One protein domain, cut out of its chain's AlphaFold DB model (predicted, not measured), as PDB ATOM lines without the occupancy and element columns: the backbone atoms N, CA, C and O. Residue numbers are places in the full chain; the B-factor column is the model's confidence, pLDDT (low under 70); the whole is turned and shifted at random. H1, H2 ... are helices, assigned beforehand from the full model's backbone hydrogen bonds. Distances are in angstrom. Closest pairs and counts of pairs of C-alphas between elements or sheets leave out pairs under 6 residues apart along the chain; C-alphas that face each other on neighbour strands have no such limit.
ATOM      1  N   GLY A   6      20.522 144.019 126.412       54.25
ATOM      2  CA  GLY A   6      21.606 143.037 126.399       54.25
ATOM      3  C   GLY A   6      22.241 142.772 127.767       54.25
ATOM      4  O   GLY A   6      22.784 141.689 127.966       54.25
ATOM      5  N   SER A   7      22.139 143.694 128.740       60.81
ATOM      6  CA  SER A   7      22.825 143.512 130.028       60.81
ATOM      7  C   SER A   7      22.175 142.504 130.976       60.81
ATOM      8  O   SER A   7      22.832 141.942 131.851       60.81
ATOM      9  N   LYS A   8      20.874 142.261 130.814       70.19
ATOM     10  CA  LYS A   8      20.133 141.326 131.668       70.19
ATOM     11  C   LYS A   8      20.255 139.890 131.172       70.19
ATOM     12  O   LYS A   8      20.292 138.975 131.988       70.19
ATOM     13  N   ILE A   9      20.365 139.692 129.857       80.75
ATOM     14  CA  ILE A   9      20.332 138.354 129.260       80.75
ATOM     15  C   ILE A   9      21.585 137.545 129.601       80.75
ATOM     16  O   ILE A   9      21.465 136.382 129.972       80.75
ATOM     17  N   TYR A  10      22.774 138.167 129.584       73.62
ATOM     18  CA  TYR A  10      24.001 137.469 129.975       73.62
ATOM     19  C   TYR A  10      23.969 137.093 131.458       73.62
ATOM     20  O   TYR A  10      24.353 135.984 131.805       73.62
ATOM     21  N   LYS A  11      23.453 137.970 132.334       74.62
ATOM     22  CA  LYS A  11      23.329 137.686 133.775       74.62
ATOM     23  C   LYS A  11      22.441 136.467 134.017       74.62
ATOM     24  O   LYS A  11      22.807 135.603 134.805       74.62
ATOM     25  N   VAL A  12      21.321 136.371 133.298       85.25
ATOM     26  CA  VAL A  12      20.421 135.210 133.361       85.25
ATOM     27  C   VAL A  12      21.095 133.952 132.809       85.25
ATOM     28  O   VAL A  12      21.041 132.914 133.458       85.25
ATOM     29  N   LEU A  13      21.779 134.037 131.664       82.88
ATOM     30  CA  LEU A  13      22.511 132.905 131.083       82.88
ATOM     31  C   LEU A  13      23.594 132.373 132.033       82.88
ATOM     32  O   LEU A  13      23.610 131.181 132.324       82.88
ATOM     33  N   PHE A  14      24.449 133.246 132.576       77.50
ATOM     34  CA  PHE A  14      25.469 132.859 133.557       77.50
ATOM     35  C   PHE A  14      24.855 132.285 134.839       77.50
ATOM     36  O   PHE A  14      25.412 131.349 135.407       77.50
ATOM     37  N   MET A  15      23.698 132.792 135.276       83.19
ATOM     38  CA  MET A  15      22.983 132.246 136.432       83.19
ATOM     39  C   MET A  15      22.471 130.825 136.166       83.19
ATOM     40  O   MET A  15      22.651 129.953 137.011       83.19
ATOM     41  N   LEU A  16      21.887 130.571 134.992       88.38
ATOM     42  CA  LEU A  16      21.430 129.234 134.602       88.38
ATOM     43  C   LEU A  16      22.596 128.251 134.475       88.38
ATOM     44  O   LEU A  16      22.490 127.129 134.962       88.38
ATOM     45  N   ILE A  17      23.717 128.683 133.888       84.38
ATOM     46  CA  ILE A  17      24.947 127.880 133.822       84.38
ATOM     47  C   ILE A  17      25.440 127.562 135.236       84.38
ATOM     48  O   ILE A  17      25.705 126.404 135.534       84.38
ATOM     49  N   GLY A  18      25.505 128.555 136.127       82.56
ATOM     50  CA  GLY A  18      25.927 128.356 137.514       82.56
ATOM     51  C   GLY A  18      25.042 127.360 138.273       82.56
ATOM     52  O   GLY A  18      25.567 126.460 138.926       82.56
ATOM     53  N   ILE A  19      23.715 127.471 138.145       89.94
ATOM     54  CA  ILE A  19      22.761 126.521 138.743       89.94
ATOM     55  C   ILE A  19      22.941 125.122 138.142       89.94
ATOM     56  O   ILE A  19      22.966 124.142 138.884       89.94
ATOM     57  N   GLY A  20      23.098 125.023 136.820       90.50
ATOM     58  CA  GLY A  20      23.333 123.755 136.130       90.50
ATOM     59  C   GLY A  20      24.614 123.065 136.599       90.50
ATOM     60  O   GLY A  20      24.579 121.888 136.951       90.50
ATOM     61  N   THR A  21      25.726 123.802 136.681       85.19
ATOM     62  CA  THR A  21      27.005 123.283 137.189       85.19
ATOM     63  C   THR A  21      26.895 122.861 138.651       85.19
ATOM     64  O   THR A  21      27.380 121.791 139.008       85.19
ATOM     65  N   LEU A  22      26.219 123.648 139.495       88.12
ATOM     66  CA  LEU A  22      25.999 123.292 140.899       88.12
ATOM     67  C   LEU A  22      25.182 121.999 141.033       88.12
ATOM     68  O   LEU A  22      25.576 121.104 141.777       88.12
ATOM     69  N   ALA A  23      24.082 121.873 140.286       92.06
ATOM     70  CA  ALA A  23      23.260 120.665 140.280       92.06
ATOM     71  C   ALA A  23      24.056 119.441 139.800       92.06
ATOM     72  O   ALA A  23      23.973 118.376 140.411       92.06
ATOM     73  N   TYR A  24      24.877 119.606 138.757       91.38
ATOM     74  CA  TYR A  24      25.778 118.560 138.278       91.38
ATOM     75  C   TYR A  24      26.805 118.151 139.340       91.38
ATOM     76  O   TYR A  24      26.983 116.961 139.569       91.38
ATOM     77  N   MET A  25      27.444 119.105 140.028       89.56
ATOM     78  CA  MET A  25      28.415 118.805 141.088       89.56
ATOM     79  C   MET A  25      27.772 118.068 142.266       89.56
ATOM     80  O   MET A  25      28.343 117.093 142.746       89.56
ATOM     81  N   ILE A  26      26.578 118.489 142.694       93.12
ATOM     82  CA  ILE A  26      25.827 117.812 143.762       93.12
ATOM     83  C   ILE A  26      25.486 116.377 143.345       93.12
ATOM     84  O   ILE A  26      25.667 115.448 144.128       93.12
ATOM     85  N   HIS A  27      25.029 116.186 142.106       93.38
ATOM     86  CA  HIS A  27      24.727 114.858 141.585       93.38
ATOM     87  C   HIS A  27      25.981 113.978 141.461       93.38
ATOM     88  O   HIS A  27      25.941 112.815 141.849       93.38
ATOM     89  N   ALA A  28      27.091 114.531 140.963       92.00
ATOM     90  CA  ALA A  28      28.345 113.810 140.756       92.00
ATOM     91  C   ALA A  28      29.040 113.414 142.069       92.00
ATOM     92  O   ALA A  28      29.673 112.364 142.120       92.00
ATOM     93  N   MET A  29      28.937 114.240 143.117       91.56
ATOM     94  CA  MET A  29      29.468 113.916 144.448       91.56
ATOM     95  C   MET A  29      28.537 112.994 145.244       91.56
ATOM     96  O   MET A  29      29.017 112.189 146.033       91.56
ATOM     97  N   VAL A  48      36.318 127.664 159.150       91.88
ATOM     98  CA  VAL A  48      36.821 127.516 157.775       91.88
ATOM     99  C   VAL A  48      36.134 128.528 156.859       91.88
ATOM    100  O   VAL A  48      36.815 129.314 156.201       91.88
ATOM    101  N   LEU A  49      34.802 128.594 156.879       91.69
ATOM    102  CA  LEU A  49      34.027 129.575 156.116       91.69
ATOM    103  C   LEU A  49      34.374 131.023 156.516       91.69
ATOM    104  O   LEU A  49      34.554 131.889 155.660       91.69
ATOM    105  N   GLY A  50      34.505 131.284 157.817       94.69
ATOM    106  CA  GLY A  50      34.851 132.592 158.365       94.69
ATOM    107  C   GLY A  50      36.230 133.069 157.912       94.69
ATOM    108  O   GLY A  50      36.382 134.232 157.542       94.69
ATOM    109  N   SER A  51      37.216 132.170 157.855       94.94
ATOM    110  CA  SER A  51      38.550 132.484 157.333       94.94
ATOM    111  C   SER A  51      38.487 132.954 155.876       94.94
ATOM    112  O   SER A  51      39.071 133.982 155.538       94.94
ATOM    113  N   TRP A  52      37.680 132.296 155.036       93.50
ATOM    114  CA  TRP A  52      37.453 132.716 153.652       93.50
ATOM    115  C   TRP A  52      36.775 134.084 153.563       93.50
ATOM    116  O   TRP A  52      37.164 134.910 152.736       93.50
ATOM    117  N   ALA A  53      35.809 134.366 154.441       93.50
ATOM    118  CA  ALA A  53      35.174 135.680 154.507       93.50
ATOM    119  C   ALA A  53      36.191 136.789 154.839       93.50
ATOM    120  O   ALA A  53      36.193 137.837 154.187       93.50
ATOM    121  N   VAL A  54      37.102 136.539 155.787       95.75
ATOM    122  CA  VAL A  54      38.201 137.461 156.121       95.75
ATOM    123  C   VAL A  54      39.135 137.654 154.924       95.75
ATOM    124  O   VAL A  54      39.472 138.794 154.596       95.75
ATOM    125  N   LEU A  55      39.499 136.580 154.216       93.75
ATOM    126  CA  LEU A  55      40.335 136.670 153.014       93.75
ATOM    127  C   LEU A  55      39.675 137.523 151.921       93.75
ATOM    128  O   LEU A  55      40.338 138.373 151.322       93.75
ATOM    129  N   TYR A  56      38.373 137.361 151.672       94.62
ATOM    130  CA  TYR A  56      37.656 138.210 150.713       94.62
ATOM    131  C   TYR A  56      37.585 139.666 151.160       94.62
ATOM    132  O   TYR A  56      37.737 140.564 150.328       94.62
ATOM    133  N   TRP A  57      37.414 139.909 152.458       96.25
ATOM    134  CA  TRP A  57      37.429 141.255 153.020       96.25
ATOM    135  C   TRP A  57      38.784 141.940 152.806       96.25
ATOM    136  O   TRP A  57      38.837 143.052 152.280       96.25
ATOM    137  N   MET A  58      39.886 141.260 153.131       96.06
ATOM    138  CA  MET A  58      41.251 141.757 152.908       96.06
ATOM    139  C   MET A  58      41.533 142.018 151.429       96.06
ATOM    140  O   MET A  58      42.057 143.075 151.074       96.06
ATOM    141  N   ASN A  59      41.112 141.105 150.555       95.06
ATOM    142  CA  ASN A  59      41.230 141.276 149.111       95.06
ATOM    143  C   ASN A  59      40.436 142.485 148.598       95.06
ATOM    144  O   ASN A  59      40.932 143.237 147.760       95.06
ATOM    145  N   ALA A  60      39.230 142.720 149.120       96.00
ATOM    146  CA  ALA A  60      38.441 143.900 148.785       96.00
ATOM    147  C   ALA A  60      39.083 145.198 149.297       96.00
ATOM    148  O   ALA A  60      39.043 146.206 148.592       96.00
ATOM    149  N   MET A  61      39.713 145.186 150.478       96.12
ATOM    150  CA  MET A  61      40.470 146.340 150.983       96.12
ATOM    151  C   MET A  61      41.659 146.664 150.076       96.12
ATOM    152  O   MET A  61      41.812 147.815 149.669       96.12
ATOM    153  N   ALA A  62      42.450 145.655 149.701       94.62
ATOM    154  CA  ALA A  62      43.572 145.822 148.780       94.62
ATOM    155  C   ALA A  62      43.108 146.339 147.409       94.62
ATOM    156  O   ALA A  62      43.681 147.285 146.871       94.62
ATOM    157  N   PHE A  63      42.026 145.775 146.867       95.50
ATOM    158  CA  PHE A  63      41.491 146.223 145.586       95.50
ATOM    159  C   PHE A  63      40.960 147.659 145.659       95.50
ATOM    160  O   PHE A  63      41.238 148.461 144.771       95.50
ATOM    161  N   LYS A  64      40.271 148.032 146.745       94.94
ATOM    162  CA  LYS A  64      39.814 149.411 146.954       94.94
ATOM    163  C   LYS A  64      40.988 150.389 147.029       94.94
ATOM    164  O   LYS A  64      40.903 151.453 146.426       94.94
ATOM    165  N   ALA A  65      42.071 150.017 147.711       93.38
ATOM    166  CA  ALA A  65      43.280 150.837 147.793       93.38
ATOM    167  C   ALA A  65      43.941 151.055 146.418       93.38
ATOM    168  O   ALA A  65      44.502 152.115 146.177       93.38
ATOM    169  N   ILE A  66      43.836 150.087 145.502       92.44
ATOM    170  CA  ILE A  66      44.318 150.211 144.113       92.44
ATOM    171  C   ILE A  66      43.381 151.065 143.239       92.44
ATOM    172  O   ILE A  66      43.820 151.737 142.299       92.44
ATOM    173  N   ILE A  67      42.073 151.011 143.498       92.00
ATOM    174  CA  ILE A  67      41.081 151.798 142.754       92.00
ATOM    175  C   ILE A  67      41.162 153.275 143.148       92.00
ATOM    176  O   ILE A  67      41.163 154.133 142.265       92.00
ATOM    177  N   GLN A  68      41.206 153.557 144.452       90.31
ATOM    178  CA  GLN A  68      41.109 154.903 144.998       90.31
ATOM    179  C   GLN A  68      42.405 155.688 144.771       90.31
ATOM    180  O   GLN A  68      43.456 155.346 145.306       90.31
ATOM    181  N   GLU A  69      42.306 156.785 144.030       85.44
ATOM    182  CA  GLU A  69      43.383 157.759 143.879       85.44
ATOM    183  C   GLU A  69      43.098 158.979 144.769       85.44
ATOM    184  O   GLU A  69      42.008 159.550 144.670       85.44
ATOM    185  N   PRO A  70      44.046 159.404 145.630       78.38
ATOM    186  CA  PRO A  70      43.850 160.551 146.522       78.38
ATOM    187  C   PRO A  70      43.482 161.847 145.791       78.38
ATOM    188  O   PRO A  70      42.735 162.665 146.322       78.38
ATOM    189  N   GLU A  71      43.984 162.015 144.568       76.75
ATOM    190  CA  GLU A  71      43.819 163.228 143.763       76.75
ATOM    191  C   GLU A  71      42.511 163.247 142.953       76.75
ATOM    192  O   GLU A  71      42.102 164.303 142.476       76.75
ATOM    193  N   LEU A  72      41.818 162.105 142.825       78.06
ATOM    194  CA  LEU A  72      40.609 161.960 142.007       78.06
ATOM    195  C   LEU A  72      39.434 161.419 142.845       78.06
ATOM    196  O   LEU A  72      39.206 160.204 142.880       78.06
ATOM    197  N   PRO A  73      38.624 162.290 143.481       75.19
ATOM    198  CA  PRO A  73      37.482 161.888 144.312       75.19
ATOM    199  C   PRO A  73      36.462 160.986 143.602       75.19
ATOM    200  O   PRO A  73      35.823 160.146 144.236       75.19
ATOM    201  N   GLN A  74      36.337 161.109 142.277       76.31
ATOM    202  CA  GLN A  74      35.478 160.280 141.426       76.31
ATOM    203  C   GLN A  74      35.866 158.792 141.408       76.31
ATOM    204  O   GLN A  74      35.075 157.958 140.979       76.31
ATOM    205  N   THR A  75      37.061 158.438 141.890       79.88
ATOM    206  CA  THR A  75      37.518 157.042 142.000       79.88
ATOM    207  C   THR A  75      37.052 156.349 143.285       79.88
ATOM    208  O   THR A  75      37.288 155.153 143.465       79.88
ATOM    209  N   ASN A  76      36.365 157.055 144.189       85.75
ATOM    210  CA  ASN A  76      35.924 156.500 145.467       85.75
ATOM    211  C   ASN A  76      34.690 155.594 145.311       85.75
ATOM    212  O   ASN A  76      33.541 156.006 145.489       85.75
ATOM    213  N   VAL A  77      34.937 154.323 144.996       91.06
ATOM    214  CA  VAL A  77      33.899 153.291 144.916       91.06
ATOM    215  C   VAL A  77      33.508 152.815 146.327       91.06
ATOM    216  O   VAL A  77      34.388 152.520 147.148       91.06
ATOM    217  N   PRO A  78      32.201 152.674 146.638       93.44
ATOM    218  CA  PRO A  78      31.750 152.140 147.920       93.44
ATOM    219  C   PRO A  78      32.369 150.772 148.219       93.44
ATOM    220  O   PRO A  78      32.377 149.890 147.360       93.44
ATOM    221  N   PHE A  79      32.828 150.556 149.456       94.81
ATOM    222  CA  PHE A  79      33.505 149.308 149.834       94.81
ATOM    223  C   PHE A  79      32.647 148.071 149.550       94.81
ATOM    224  O   PHE A  79      33.142 147.106 148.983       94.81
ATOM    225  N   TRP A  80      31.344 148.126 149.838       95.38
ATOM    226  CA  TRP A  80      30.418 147.028 149.549       95.38
ATOM    227  C   TRP A  80      30.354 146.650 148.070       95.38
ATOM    228  O   TRP A  80      30.184 145.479 147.744       95.38
ATOM    229  N   LYS A  81      30.529 147.622 147.166       94.06
ATOM    230  CA  LYS A  81      30.601 147.351 145.729       94.06
ATOM    231  C   LYS A  81      31.916 146.688 145.358       94.06
ATOM    232  O   LYS A  81      31.891 145.704 144.631       94.06
ATOM    233  N   VAL A  82      33.034 147.152 145.913       95.69
ATOM    234  CA  VAL A  82      34.335 146.493 145.720       95.69
ATOM    235  C   VAL A  82      34.304 145.061 146.265       95.69
ATOM    236  O   VAL A  82      34.701 144.143 145.557       95.69
ATOM    237  N   LEU A  83      33.747 144.839 147.459       96.62
ATOM    238  CA  LEU A  83      33.590 143.507 148.048       96.62
ATOM    239  C   LEU A  83      32.731 142.591 147.170       96.62
ATOM    240  O   LEU A  83      33.131 141.460 146.893       96.62
ATOM    241  N   GLN A  84      31.590 143.090 146.683       94.88
ATOM    242  CA  GLN A  84      30.736 142.358 145.749       94.88
ATOM    243  C   GLN A  84      31.513 141.956 144.486       94.88
ATOM    244  O   GLN A  84      31.473 140.788 144.110       94.88
ATOM    245  N   LEU A  85      32.251 142.890 143.868       93.50
ATOM    246  CA  LEU A  85      33.074 142.640 142.675       93.50
ATOM    247  C   LEU A  85      34.192 141.623 142.929       93.50
ATOM    248  O   LEU A  85      34.495 140.799 142.059       93.50
ATOM    249  N   THR A  86      34.810 141.675 144.108       94.00
ATOM    250  CA  THR A  86      35.849 140.732 144.521       94.00
ATOM    251  C   THR A  86      35.279 139.322 144.606       94.00
ATOM    252  O   THR A  86      35.775 138.444 143.893       94.00
ATOM    253  N   ILE A  87      34.217 139.121 145.398       94.38
ATOM    254  CA  ILE A  87      33.589 137.809 145.628       94.38
ATOM    255  C   ILE A  87      33.043 137.233 144.322       94.38
ATOM    256  O   ILE A  87      33.367 136.101 143.971       94.38
ATOM    257  N   SER A  88      32.262 138.006 143.560       91.31
ATOM    258  CA  SER A  88      31.687 137.503 142.310       91.31
ATOM    259  C   SER A  88      32.755 137.247 141.247       91.31
ATOM    260  O   SER A  88      32.643 136.282 140.500       91.31
ATOM    261  N   GLY A  89      33.819 138.059 141.193       90.69
ATOM    262  CA  GLY A  89      34.946 137.813 140.293       90.69
ATOM    263  C   GLY A  89      35.681 136.508 140.618       90.69
ATOM    264  O   GLY A  89      36.009 135.757 139.705       90.69
ATOM    265  N   TYR A  90      35.879 136.199 141.906       90.50
ATOM    266  CA  TYR A  90      36.440 134.909 142.318       90.50
ATOM    267  C   TYR A  90      35.492 133.749 142.003       90.50
ATOM    268  O   TYR A  90      35.933 132.757 141.435       90.50
ATOM    269  N   ALA A  91      34.197 133.888 142.294       88.44
ATOM    270  CA  ALA A  91      33.200 132.864 141.982       88.44
ATOM    271  C   ALA A  91      33.170 132.524 140.483       88.44
ATOM    272  O   ALA A  91      33.153 131.350 140.122       88.44
ATOM    273  N   ILE A  92      33.229 133.537 139.612       85.62
ATOM    274  CA  ILE A  92      33.327 133.324 138.163       85.62
ATOM    275  C   ILE A  92      34.612 132.560 137.829       85.62
ATOM    276  O   ILE A  92      34.534 131.552 137.135       85.62
ATOM    277  N   ASN A  93      35.764 132.983 138.365       86.94
ATOM    278  CA  ASN A  93      37.046 132.313 138.118       86.94
ATOM    279  C   ASN A  93      37.073 130.849 138.577       86.94
ATOM    280  O   ASN A  93      37.737 130.042 137.934       86.94
ATOM    281  N   TYR A  94      36.356 130.492 139.646       82.69
ATOM    282  CA  TYR A  94      36.265 129.103 140.112       82.69
ATOM    283  C   TYR A  94      35.341 128.226 139.262       82.69
ATOM    284  O   TYR A  94      35.543 127.017 139.201       82.69
ATOM    285  N   ILE A  95      34.328 128.810 138.618       77.44
ATOM    286  CA  ILE A  95      33.368 128.069 137.782       77.44
ATOM    287  C   ILE A  95      33.867 127.952 136.335       77.44
ATOM    288  O   ILE A  95      33.534 126.993 135.637       77.44
ATOM    289  N   THR A  96      34.657 128.914 135.850       74.94
ATOM    290  CA  THR A  96      35.195 128.873 134.488       74.94
ATOM    291  C   THR A  96      36.349 127.871 134.375       74.94
ATOM    292  O   THR A  96      37.313 127.989 135.125       74.94
ATOM    293  N   PRO A  97      36.329 126.944 133.395       57.41
ATOM    294  CA  PRO A  97      37.374 125.925 133.234       57.41
ATOM    295  C   PRO A  97      38.719 126.502 132.760       57.41
ATOM    296  O   PRO A  97      39.734 125.810 132.783       57.41
ATOM    297  N   PHE A  98      38.736 127.766 132.326       60.53
ATOM    298  CA  PHE A  98      39.945 128.487 131.956       60.53
ATOM    299  C   PHE A  98      40.417 129.342 133.133       60.53
ATOM    300  O   PHE A  98      39.679 130.205 133.615       60.53
ATOM    301  N   VAL A  99      41.652 129.100 133.577       56.50
ATOM    302  CA  VAL A  99      42.292 129.811 134.692       56.50
ATOM    303  C   VAL A  99      42.210 131.321 134.463       56.50
ATOM    304  O   VAL A  99      42.777 131.823 133.497       56.50
ATOM    305  N   ALA A 100      41.523 132.029 135.366       57.50
ATOM    306  CA  ALA A 100      41.551 133.492 135.468       57.50
ATOM    307  C   ALA A 100      41.155 134.263 134.184       57.50
ATOM    308  O   ALA A 100      41.738 135.294 133.865       57.50
ATOM    309  N   LEU A 101      40.182 133.760 133.411       66.88
ATOM    310  CA  LEU A 101      39.691 134.465 132.212       66.88
ATOM    311  C   LEU A 101      38.295 135.085 132.362       66.88
ATOM    312  O   LEU A 101      37.909 135.899 131.527       66.88
ATOM    313  N   GLY A 102      37.516 134.729 133.387       78.44
ATOM    314  CA  GLY A 102      36.131 135.206 133.521       78.44
ATOM    315  C   GLY A 102      35.948 136.363 134.505       78.44
ATOM    316  O   GLY A 102      35.182 137.297 134.256       78.44
ATOM    317  N   GLY A 103      36.654 136.317 135.630       87.62
ATOM    318  CA  GLY A 103      36.532 137.265 136.729       87.62
ATOM    319  C   GLY A 103      37.133 138.629 136.408       87.62
ATOM    320  O   GLY A 103      36.534 139.651 136.757       87.62
ATOM    321  N   GLU A 104      38.276 138.676 135.720       90.00
ATOM    322  CA  GLU A 104      38.937 139.924 135.328       90.00
ATOM    323  C   GLU A 104      38.082 140.758 134.359       90.00
ATOM    324  O   GLU A 104      37.791 141.911 134.702       90.00
ATOM    325  N   PRO A 105      37.586 140.231 133.216       88.88
ATOM    326  CA  PRO A 105      36.719 141.007 132.328       88.88
ATOM    327  C   PRO A 105      35.429 141.462 133.014       88.88
ATOM    328  O   PRO A 105      34.988 142.593 132.804       88.88
ATOM    329  N   TYR A 106      34.851 140.619 133.878       90.19
ATOM    330  CA  TYR A 106      33.679 140.978 134.675       90.19
ATOM    331  C   TYR A 106      33.956 142.183 135.588       90.19
ATOM    332  O   TYR A 106      33.185 143.149 135.591       90.19
ATOM    333  N   ARG A 107      35.077 142.165 136.326       92.44
ATOM    334  CA  ARG A 107      35.473 143.278 137.202       92.44
ATOM    335  C   ARG A 107      35.667 144.558 136.397       92.44
ATOM    336  O   ARG A 107      35.158 145.590 136.818       92.44
ATOM    337  N   ILE A 108      36.323 144.496 135.235       92.06
ATOM    338  CA  ILE A 108      36.517 145.662 134.356       92.06
ATOM    339  C   ILE A 108      35.168 146.203 133.868       92.06
ATOM    340  O   ILE A 108      34.938 147.411 133.923       92.06
ATOM    341  N   MET A 109      34.265 145.331 133.411       90.81
ATOM    342  CA  MET A 109      32.965 145.723 132.862       90.81
ATOM    343  C   MET A 109      32.084 146.435 133.892       90.81
ATOM    344  O   MET A 109      31.481 147.463 133.578       90.81
ATOM    345  N   GLU A 110      32.011 145.915 135.117       91.12
ATOM    346  CA  GLU A 110      31.196 146.520 136.172       91.12
ATOM    347  C   GLU A 110      31.890 147.750 136.791       91.12
ATOM    348  O   GLU A 110      31.229 148.761 137.037       91.12
ATOM    349  N   LEU A 111      33.219 147.726 136.967       92.38
ATOM    350  CA  LEU A 111      33.991 148.851 137.515       92.38
ATOM    351  C   LEU A 111      34.072 150.043 136.544       92.38
ATOM    352  O   LEU A 111      34.086 151.192 136.989       92.38
ATOM    353  N   LYS A 112      34.052 149.799 135.224       92.56
ATOM    354  CA  LYS A 112      34.045 150.842 134.178       92.56
ATOM    355  C   LYS A 112      32.946 151.882 134.393       92.56
ATOM    356  O   LYS A 112      33.169 153.053 134.098       92.56
ATOM    357  N   ASN A 113      31.787 151.473 134.912       87.31
ATOM    358  CA  ASN A 113      30.658 152.373 135.158       87.31
ATOM    359  C   ASN A 113      30.903 153.355 136.316       87.31
ATOM    360  O   ASN A 113      30.157 154.319 136.448       87.31
ATOM    361  N   TYR A 114      31.927 153.118 137.141       88.69
ATOM    362  CA  TYR A 114      32.280 153.972 138.275       88.69
ATOM    363  C   TYR A 114      33.486 154.860 137.977       88.69
ATOM    364  O   TYR A 114      33.449 156.050 138.262       88.69
ATOM    365  N   VAL A 115      34.552 154.291 137.406       89.38
ATOM    366  CA  VAL A 115      35.858 154.973 137.296       89.38
ATOM    367  C   VAL A 115      36.327 155.186 135.854       89.38
ATOM    368  O   VAL A 115      37.404 155.726 135.624       89.38
ATOM    369  N   GLY A 116      35.531 154.773 134.865       89.31
ATOM    370  CA  GLY A 116      35.903 154.806 133.450       89.31
ATOM    371  C   GLY A 116      36.702 153.576 133.007       89.31
ATOM    372  O   GLY A 116      37.272 152.839 133.808       89.31
ATOM    373  N   GLY A 117      36.721 153.319 131.694       88.81
ATOM    374  CA  GLY A 117      37.246 152.063 131.136       88.81
ATOM    375  C   GLY A 117      38.753 151.875 131.314       88.81
ATOM    376  O   GLY A 117      39.183 150.795 131.706       88.81
ATOM    377  N   SER A 118      39.543 152.926 131.069       87.81
ATOM    378  CA  SER A 118      41.007 152.873 131.197       87.81
ATOM    379  C   SER A 118      41.435 152.600 132.642       87.81
ATOM    380  O   SER A 118      42.183 151.655 132.887       87.81
ATOM    381  N   LYS A 119      40.871 153.339 133.609       89.31
ATOM    382  CA  LYS A 119      41.146 153.143 135.038       89.31
ATOM    383  C   LYS A 119      40.641 151.794 135.552       89.31
ATOM    384  O   LYS A 119      41.338 151.137 136.314       89.31
ATOM    385  N   ALA A 120      39.464 151.340 135.117       91.50
ATOM    386  CA  ALA A 120      38.961 150.020 135.495       91.50
ATOM    387  C   ALA A 120      39.896 148.898 135.016       91.50
ATOM    388  O   ALA A 120      40.209 147.993 135.787       91.50
ATOM    389  N   GLY A 121      40.377 148.986 133.770       91.44
ATOM    390  CA  GLY A 121      41.356 148.054 133.214       91.44
ATOM    391  C   GLY A 121      42.673 148.059 133.988       91.44
ATOM    392  O   GLY A 121      43.115 147.003 134.442       91.44
ATOM    393  N   SER A 122      43.266 149.238 134.201       90.88
ATOM    394  CA  SER A 122      44.551 149.356 134.899       90.88
ATOM    395  C   SER A 122      44.467 148.938 136.367       90.88
ATOM    396  O   SER A 122      45.356 148.236 136.842       90.88
ATOM    397  N   SER A 123      43.388 149.275 137.081       92.69
ATOM    398  CA  SER A 123      43.182 148.844 138.469       92.69
ATOM    399  C   SER A 123      43.003 147.330 138.594       92.69
ATOM    400  O   SER A 123      43.549 146.737 139.522       92.69
ATOM    401  N   VAL A 124      42.266 146.683 137.683       92.75
ATOM    402  CA  VAL A 124      42.106 145.216 137.699       92.75
ATOM    403  C   VAL A 124      43.420 144.518 137.353       92.75
ATOM    404  O   VAL A 124      43.791 143.566 138.040       92.75
ATOM    405  N   LEU A 125      44.146 145.014 136.348       91.31
ATOM    406  CA  LEU A 125      45.461 144.490 135.982       91.31
ATOM    407  C   LEU A 125      46.453 144.622 137.142       91.31
ATOM    408  O   LEU A 125      47.080 143.638 137.529       91.31
ATOM    409  N   LEU A 126      46.551 145.813 137.741       91.12
ATOM    410  CA  LEU A 126      47.437 146.071 138.874       91.12
ATOM    411  C   LEU A 126      47.069 145.202 140.082       91.12
ATOM    412  O   LEU A 126      47.954 144.667 140.747       91.12
ATOM    413  N   TYR A 127      45.776 144.999 140.342       92.56
ATOM    414  CA  TYR A 127      45.327 144.072 141.378       92.56
ATOM    415  C   TYR A 127      45.769 142.632 141.103       92.56
ATOM    416  O   TYR A 127      46.310 141.993 142.003       92.56
ATOM    417  N   GLY A 128      45.616 142.134 139.871       89.00
ATOM    418  CA  GLY A 128      46.091 140.801 139.483       89.00
ATOM    419  C   GLY A 128      47.606 140.643 139.647       89.00
ATOM    420  O   GLY A 128      48.070 139.668 140.236       89.00
ATOM    421  N   VAL A 129      48.369 141.651 139.216       87.12
ATOM    422  CA  VAL A 129      49.827 141.760 139.396       87.12
ATOM    423  C   VAL A 129      50.217 141.654 140.871       87.12
ATOM    424  O   VAL A 129      51.037 140.808 141.234       87.12
ATOM    425  N   MET A 130      49.608 142.471 141.733       90.38
ATOM    426  CA  MET A 130      49.892 142.458 143.170       90.38
ATOM    427  C   MET A 130      49.499 141.127 143.810       90.38
ATOM    428  O   MET A 130      50.230 140.611 144.651       90.38
ATOM    429  N   HIS A 131      48.384 140.537 143.378       88.06
ATOM    430  CA  HIS A 131      47.906 139.261 143.896       88.06
ATOM    431  C   HIS A 131      48.875 138.109 143.589       88.06
ATOM    432  O   HIS A 131      49.197 137.329 144.488       88.06
ATOM    433  N   ILE A 132      49.385 138.020 142.354       86.75
ATOM    434  CA  ILE A 132      50.383 137.011 141.959       86.75
ATOM    435  C   ILE A 132      51.695 137.238 142.715       86.75
ATOM    436  O   ILE A 132      52.263 136.292 143.263       86.75
ATOM    437  N   LEU A 133      52.153 138.489 142.805       87.75
ATOM    438  CA  LEU A 133      53.369 138.830 143.539       87.75
ATOM    439  C   LEU A 133      53.278 138.417 145.016       87.75
ATOM    440  O   LEU A 133      54.216 137.821 145.543       87.75
ATOM    441  N   SER A 134      52.144 138.670 145.678       90.56
ATOM    442  CA  SER A 134      51.927 138.244 147.064       90.56
ATOM    443  C   SER A 134      52.003 136.725 147.237       90.56
ATOM    444  O   SER A 134      52.581 136.273 148.222       90.56
ATOM    445  N   HIS A 135      51.493 135.931 146.288       88.12
ATOM    446  CA  HIS A 135      51.616 134.468 146.336       88.12
ATOM    447  C   HIS A 135      53.070 134.015 146.226       88.12
ATOM    448  O   HIS A 135      53.507 133.173 147.009       88.12
ATOM    449  N   ILE A 136      53.834 134.607 145.304       88.69
ATOM    450  CA  ILE A 136      55.260 134.299 145.138       88.69
ATOM    451  C   ILE A 136      56.020 134.601 146.435       88.69
ATOM    452  O   ILE A 136      56.757 133.748 146.929       88.69
ATOM    453  N   LEU A 137      55.807 135.783 147.021       90.69
ATOM    454  CA  LEU A 137      56.437 136.166 148.287       90.69
ATOM    455  C   LEU A 137      56.038 135.226 149.429       90.69
ATOM    456  O   LEU A 137      56.895 134.799 150.203       90.69
ATOM    457  N   PHE A 138      54.756 134.867 149.513       91.56
ATOM    458  CA  PHE A 138      54.253 133.950 150.529       91.56
ATOM    459  C   PHE A 138      54.856 132.549 150.391       91.56
ATOM    460  O   PHE A 138      55.255 131.954 151.394       91.56
ATOM    461  N   TRP A 139      54.988 132.025 149.170       91.06
ATOM    462  CA  TRP A 139      55.632 130.732 148.919       91.06
ATOM    463  C   TRP A 139      57.114 130.746 149.277       91.06
ATOM    464  O   TRP A 139      57.578 129.826 149.944       91.06
ATOM    465  N   VAL A 140      57.849 131.796 148.901       91.38
ATOM    466  CA  VAL A 140      59.269 131.938 149.259       91.38
ATOM    467  C   VAL A 140      59.451 131.998 150.777       91.38
ATOM    468  O   VAL A 140      60.286 131.275 151.324       91.38
ATOM    469  N   ALA A 141      58.637 132.800 151.471       93.38
ATOM    470  CA  ALA A 141      58.652 132.864 152.930       93.38
ATOM    471  C   ALA A 141      58.307 131.504 153.564       93.38
ATOM    472  O   ALA A 141      58.967 131.077 154.509       93.38
ATOM    473  N   SER A 142      57.322 130.792 153.010       92.62
ATOM    474  CA  SER A 142      56.920 129.462 153.482       92.62
ATOM    475  C   SER A 142      58.037 128.431 153.318       92.62
ATOM    476  O   SER A 142      58.305 127.681 154.251       92.62
ATOM    477  N   VAL A 143      58.736 128.418 152.176       93.06
ATOM    478  CA  VAL A 143      59.896 127.539 151.949       93.06
ATOM    479  C   VAL A 143      60.978 127.792 152.997       93.06
ATOM    480  O   VAL A 143      61.488 126.840 153.587       93.06
ATOM    481  N   PHE A 144      61.294 129.060 153.272       91.75
ATOM    482  CA  PHE A 144      62.273 129.413 154.299       91.75
ATOM    483  C   PHE A 144      61.854 128.910 155.688       91.75
ATOM    484  O   PHE A 144      62.655 128.287 156.382       91.75
ATOM    485  N   LEU A 145      60.588 129.113 156.071       92.94
ATOM    486  CA  LEU A 145      60.059 128.635 157.352       92.94
ATOM    487  C   LEU A 145      60.099 127.107 157.469       92.94
ATOM    488  O   LEU A 145      60.479 126.594 158.520       92.94
ATOM    489  N   ILE A 146      59.747 126.377 156.405       92.75
ATOM    490  CA  ILE A 146      59.780 124.908 156.398       92.75
ATOM    491  C   ILE A 146      61.211 124.410 156.598       92.75
ATOM    492  O   ILE A 146      61.442 123.588 157.479       92.75
ATOM    493  N   LEU A 147      62.171 124.929 155.828       89.38
ATOM    494  CA  LEU A 147      63.572 124.504 155.922       89.38
ATOM    495  C   LEU A 147      64.213 124.860 157.271       89.38
ATOM    496  O   LEU A 147      65.145 124.183 157.696       89.38
ATOM    497  N   TRP A 148      63.726 125.911 157.939       91.38
ATOM    498  CA  TRP A 148      64.244 126.351 159.233       91.38
ATOM    499  C   TRP A 148      63.641 125.590 160.422       91.38
ATOM    500  O   TRP A 148      64.361 125.225 161.347       91.38
ATOM    501  N   PHE A 149      62.320 125.383 160.435       92.31
ATOM    502  CA  PHE A 149      61.603 124.884 161.617       92.31
ATOM    503  C   PHE A 149      61.187 123.419 161.527       92.31
ATOM    504  O   PHE A 149      60.966 122.790 162.563       92.31
ATOM    505  N   VAL A 150      61.040 122.872 160.321       89.62
ATOM    506  CA  VAL A 150      60.522 121.517 160.137       89.62
ATOM    507  C   VAL A 150      61.690 120.583 159.829       89.62
ATOM    508  O   VAL A 150      62.358 120.772 158.812       89.62
ATOM    509  N   PRO A 151      61.942 119.543 160.646       86.62
ATOM    510  CA  PRO A 151      62.861 118.471 160.279       86.62
ATOM    511  C   PRO A 151      62.242 117.671 159.126       86.62
ATOM    512  O   PRO A 151      61.526 116.688 159.317       86.62
ATOM    513  N   ALA A 152      62.456 118.168 157.912       84.56
ATOM    514  CA  ALA A 152      61.819 117.686 156.701       84.56
ATOM    515  C   ALA A 152      62.612 116.534 156.070       84.56
ATOM    516  O   ALA A 152      63.844 116.490 156.107       84.56
ATOM    517  N   SER A 153      61.891 115.602 155.446       92.06
ATOM    518  CA  SER A 153      62.503 114.534 154.658       92.06
ATOM    519  C   SER A 153      63.205 115.096 153.417       92.06
ATOM    520  O   SER A 153      62.885 116.184 152.934       92.06
ATOM    521  N   THR A 154      64.125 114.322 152.835       91.50
ATOM    522  CA  THR A 154      64.831 114.703 151.599       91.50
ATOM    523  C   THR A 154      63.867 115.086 150.473       91.50
ATOM    524  O   THR A 154      64.123 116.039 149.745       91.50
ATOM    525  N   MET A 155      62.723 114.401 150.367       93.56
ATOM    526  CA  MET A 155      61.688 114.710 149.378       93.56
ATOM    527  C   MET A 155      61.092 116.111 149.578       93.56
ATOM    528  O   MET A 155      60.942 116.852 148.608       93.56
ATOM    529  N   VAL A 156      60.798 116.497 150.824       92.38
ATOM    530  CA  VAL A 156      60.273 117.835 151.140       92.38
ATOM    531  C   VAL A 156      61.326 118.903 150.856       92.38
ATOM    532  O   VAL A 156      61.004 119.923 150.255       92.38
ATOM    533  N   ASN A 157      62.596 118.651 151.186       91.06
ATOM    534  CA  ASN A 157      63.684 119.591 150.899       91.06
ATOM    535  C   ASN A 157      63.878 119.814 149.390       91.06
ATOM    536  O   ASN A 157      64.041 120.954 148.950       91.06
ATOM    537  N   VAL A 158      63.801 118.751 148.582       93.31
ATOM    538  CA  VAL A 158      63.857 118.848 147.113       93.31
ATOM    539  C   VAL A 158      62.645 119.605 146.562       93.31
ATOM    540  O   VAL A 158      62.813 120.470 145.704       93.31
ATOM    541  N   ALA A 159      61.439 119.342 147.075       93.19
ATOM    542  CA  ALA A 159      60.237 120.076 146.681       93.19
ATOM    543  C   ALA A 159      60.341 121.573 147.027       93.19
ATOM    544  O   ALA A 159      60.051 122.420 146.183       93.19
ATOM    545  N   CYS A 160      60.833 121.908 148.221       93.19
ATOM    546  CA  CYS A 160      61.112 123.281 148.643       93.19
ATOM    547  C   CYS A 160      62.108 123.980 147.706       93.19
ATOM    548  O   CYS A 160      61.857 125.106 147.275       93.19
ATOM    549  N   ALA A 161      63.203 123.309 147.337       90.62
ATOM    550  CA  ALA A 161      64.174 123.846 146.383       90.62
ATOM    551  C   ALA A 161      63.550 124.074 144.994       90.62
ATOM    552  O   ALA A 161      63.761 125.128 144.392       90.62
ATOM    553  N   ALA A 162      62.733 123.136 144.506       93.12
ATOM    554  CA  ALA A 162      62.028 123.274 143.233       93.12
ATOM    555  C   ALA A 162      61.034 124.448 143.245       93.12
ATOM    556  O   ALA A 162      61.019 125.243 142.303       93.12
ATOM    557  N   ILE A 163      60.257 124.608 144.323       92.19
ATOM    558  CA  ILE A 163      59.331 125.739 144.503       92.19
ATOM    559  C   ILE A 163      60.100 127.061 144.532       92.19
ATOM    560  O   ILE A 163      59.672 128.031 143.910       92.19
ATOM    561  N   PHE A 164      61.250 127.107 145.205       91.50
ATOM    562  CA  PHE A 164      62.084 128.305 145.258       91.50
ATOM    563  C   PHE A 164      62.640 128.685 143.876       91.50
ATOM    564  O   PHE A 164      62.546 129.842 143.467       91.50
ATOM    565  N   VAL A 165      63.144 127.712 143.110       91.94
ATOM    566  CA  VAL A 165      63.598 127.937 141.725       91.94
ATOM    567  C   VAL A 165      62.441 128.394 140.836       91.94
ATOM    568  O   VAL A 165      62.584 129.359 140.085       91.94
ATOM    569  N   MET A 166      61.273 127.758 140.955       91.31
ATOM    570  CA  MET A 166      60.063 128.163 140.239       91.31
ATOM    571  C   MET A 166      59.671 129.607 140.578       91.31
ATOM    572  O   MET A 166      59.401 130.388 139.671       91.31
ATOM    573  N   ALA A 167      59.712 129.999 141.854       89.88
ATOM    574  CA  ALA A 167      59.433 131.366 142.284       89.88
ATOM    575  C   ALA A 167      60.404 132.383 141.654       89.88
ATOM    576  O   ALA A 167      59.965 133.446 141.204       89.88
ATOM    577  N   ILE A 168      61.698 132.053 141.547       88.69
ATOM    578  CA  ILE A 168      62.694 132.892 140.856       88.69
ATOM    579  C   ILE A 168      62.345 133.032 139.370       88.69
ATOM    580  O   ILE A 168      62.316 134.151 138.855       88.69
ATOM    581  N   ILE A 169      62.040 131.923 138.689       89.94
ATOM    582  CA  ILE A 169      61.674 131.926 137.265       89.94
ATOM    583  C   ILE A 169      60.410 132.761 137.039       89.94
ATOM    584  O   ILE A 169      60.397 133.625 136.163       89.94
ATOM    585  N   CYS A 170      59.369 132.559 137.850       86.25
ATOM    586  CA  CYS A 170      58.130 133.329 137.775       86.25
ATOM    587  C   CYS A 170      58.389 134.823 137.988       86.25
ATOM    588  O   CYS A 170      57.917 135.635 137.197       86.25
ATOM    589  N   THR A 171      59.190 135.195 138.989       84.94
ATOM    590  CA  THR A 171      59.554 136.601 139.246       84.94
ATOM    591  C   THR A 171      60.345 137.202 138.081       84.94
ATOM    592  O   THR A 171      60.102 138.339 137.666       84.94
ATOM    593  N   TRP A 172      61.275 136.443 137.502       86.31
ATOM    594  CA  TRP A 172      62.058 136.876 136.346       86.31
ATOM    595  C   TRP A 172      61.178 137.092 135.108       86.31
ATOM    596  O   TRP A 172      61.234 138.160 134.498       86.31
ATOM    597  N   LEU A 173      60.311 136.130 134.778       85.56
ATOM    598  CA  LEU A 173      59.339 136.261 133.688       85.56
ATOM    599  C   LEU A 173      58.423 137.465 133.908       85.56
ATOM    600  O   LEU A 173      58.212 138.255 132.990       85.56
ATOM    601  N   PHE A 174      57.942 137.641 135.136       79.62
ATOM    602  CA  PHE A 174      57.042 138.719 135.515       79.62
ATOM    603  C   PHE A 174      57.682 140.105 135.358       79.62
ATOM    604  O   PHE A 174      57.124 140.986 134.706       79.62
ATOM    605  N   THR A 175      58.894 140.297 135.887       81.12
ATOM    606  CA  THR A 175      59.619 141.573 135.744       81.12
ATOM    607  C   THR A 175      60.012 141.870 134.298       81.12
ATOM    608  O   THR A 175      60.044 143.038 133.910       81.12
ATOM    609  N   ASN A 176      60.295 140.849 133.486       81.69
ATOM    610  CA  ASN A 176      60.563 141.021 132.058       81.69
ATOM    611  C   ASN A 176      59.303 141.356 131.260       81.69
ATOM    612  O   ASN A 176      59.376 142.156 130.331       81.69
ATOM    613  N   PHE A 177      58.162 140.770 131.616       75.69
ATOM    614  CA  PHE A 177      56.875 141.087 131.009       75.69
ATOM    615  C   PHE A 177      56.498 142.551 131.262       75.69
ATOM    616  O   PHE A 177      56.283 143.299 130.311       75.69
ATOM    617  N   ILE A 178      56.570 143.003 132.519       72.19
ATOM    618  CA  ILE A 178      56.327 144.410 132.875       72.19
ATOM    619  C   ILE A 178      57.287 145.348 132.127       72.19
ATOM    620  O   ILE A 178      56.861 146.374 131.601       72.19
ATOM    621  N   ARG A 179      58.577 144.990 132.024       69.19
ATOM    622  CA  ARG A 179      59.571 145.787 131.281       69.19
ATOM    623  C   ARG A 179      59.315 145.860 129.773       69.19
ATOM    624  O   ARG A 179      59.777 146.806 129.148       69.19
ATOM    625  N   ARG A 180      58.639 144.874 129.178       64.62
ATOM    626  CA  ARG A 180      58.308 144.873 127.743       64.62
ATOM    627  C   ARG A 180      57.064 145.697 127.422       64.62
ATOM    628  O   ARG A 180      57.004 146.264 126.338       64.62
ATOM    629  N   GLU A 181      56.099 145.762 128.337       57.22
ATOM    630  CA  GLU A 181      54.836 146.485 128.122       57.22
ATOM    631  C   GLU A 181      54.857 147.945 128.597       57.22
ATOM    632  O   GLU A 181      54.020 148.738 128.170       57.22
ATOM    633  N   LEU A 182      55.830 148.332 129.427       48.25
ATOM    634  CA  LEU A 182      56.123 149.730 129.742       48.25
ATOM    635  C   LEU A 182      57.316 150.199 128.894       48.25
ATOM    636  O   LEU A 182      58.459 150.055 129.338       48.25
TER     637      LEU A 182
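AT A GLANCE: This is residues 6 to 29 and 48 to 182 of the 186 residues of the protein "Putative membrane protein" of Sphingobacterium multivorum (UniProt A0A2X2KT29). A long helical hairpin, H5 and H6, extends from a cluster of H2, H3, H4 and the first part of H5, while H1 lies beyond H3, both its ends standing free. The 159 printed residues hold six named helices, H1 to H6 in chain order, and no named strand: all helix. The whole is loose, radius of gyration of the C-alphas 19.1 A, spanning 57 by 51 by 32 A.

HOW THE PARTS SIT: The hub H5, residues 117 to 149, forms a hairpin with H6, residues 154 to 181, touching it with residues 133 to 147 alone at a shallow tilt of 25 degrees; the closest C-alphas, Val 143 and Cys 160, are 5.5 A apart. With residues 117 to 125 alone H5 touches H4, residues 103 to 115; closest C-alphas Ile 108 and Ala 120, 5.1 A. H3, residues 79 to 95, forms a hairpin with H4; closest C-alphas Gly 89 and Gly 103, 3.9 A. H2, residues 48 to 67, touches H3 with residues 56 to 64 alone, at a steep tilt of 63 degrees; closest C-alphas Ala 60 and Leu 83, 4.9 A. H1, residues 6 to 29, is close to H3 but not clearly touching; closest C-alphas Gly 18 and Ile 95, 7.5 A. Every O i to N i+4 pair is within hydrogen-bond range in H2, H3, H5 and H6, but 18 of 20 in H1 and 7 of 9 in H4.

IN THESE COORDINATES: H5 is 47.6 A long, H6 40.8 A and H1 35.2 A. H1 begins at C-alpha 6 (21.606, 143.037, 126.399); H6 ends at C-alpha 181 (54.836, 146.485, 128.122).

THE WHOLE: The C-alphas farthest apart, Gly 6 and Pro 151, are 58.8 A apart. Residues 30 to 47 are not printed; C-alphas 29 and 48 are 20.4 A apart. The link H2 to H3 is long. Residues 6 to 7, 97 to 101 and 179 to 182 have pLDDT under 70.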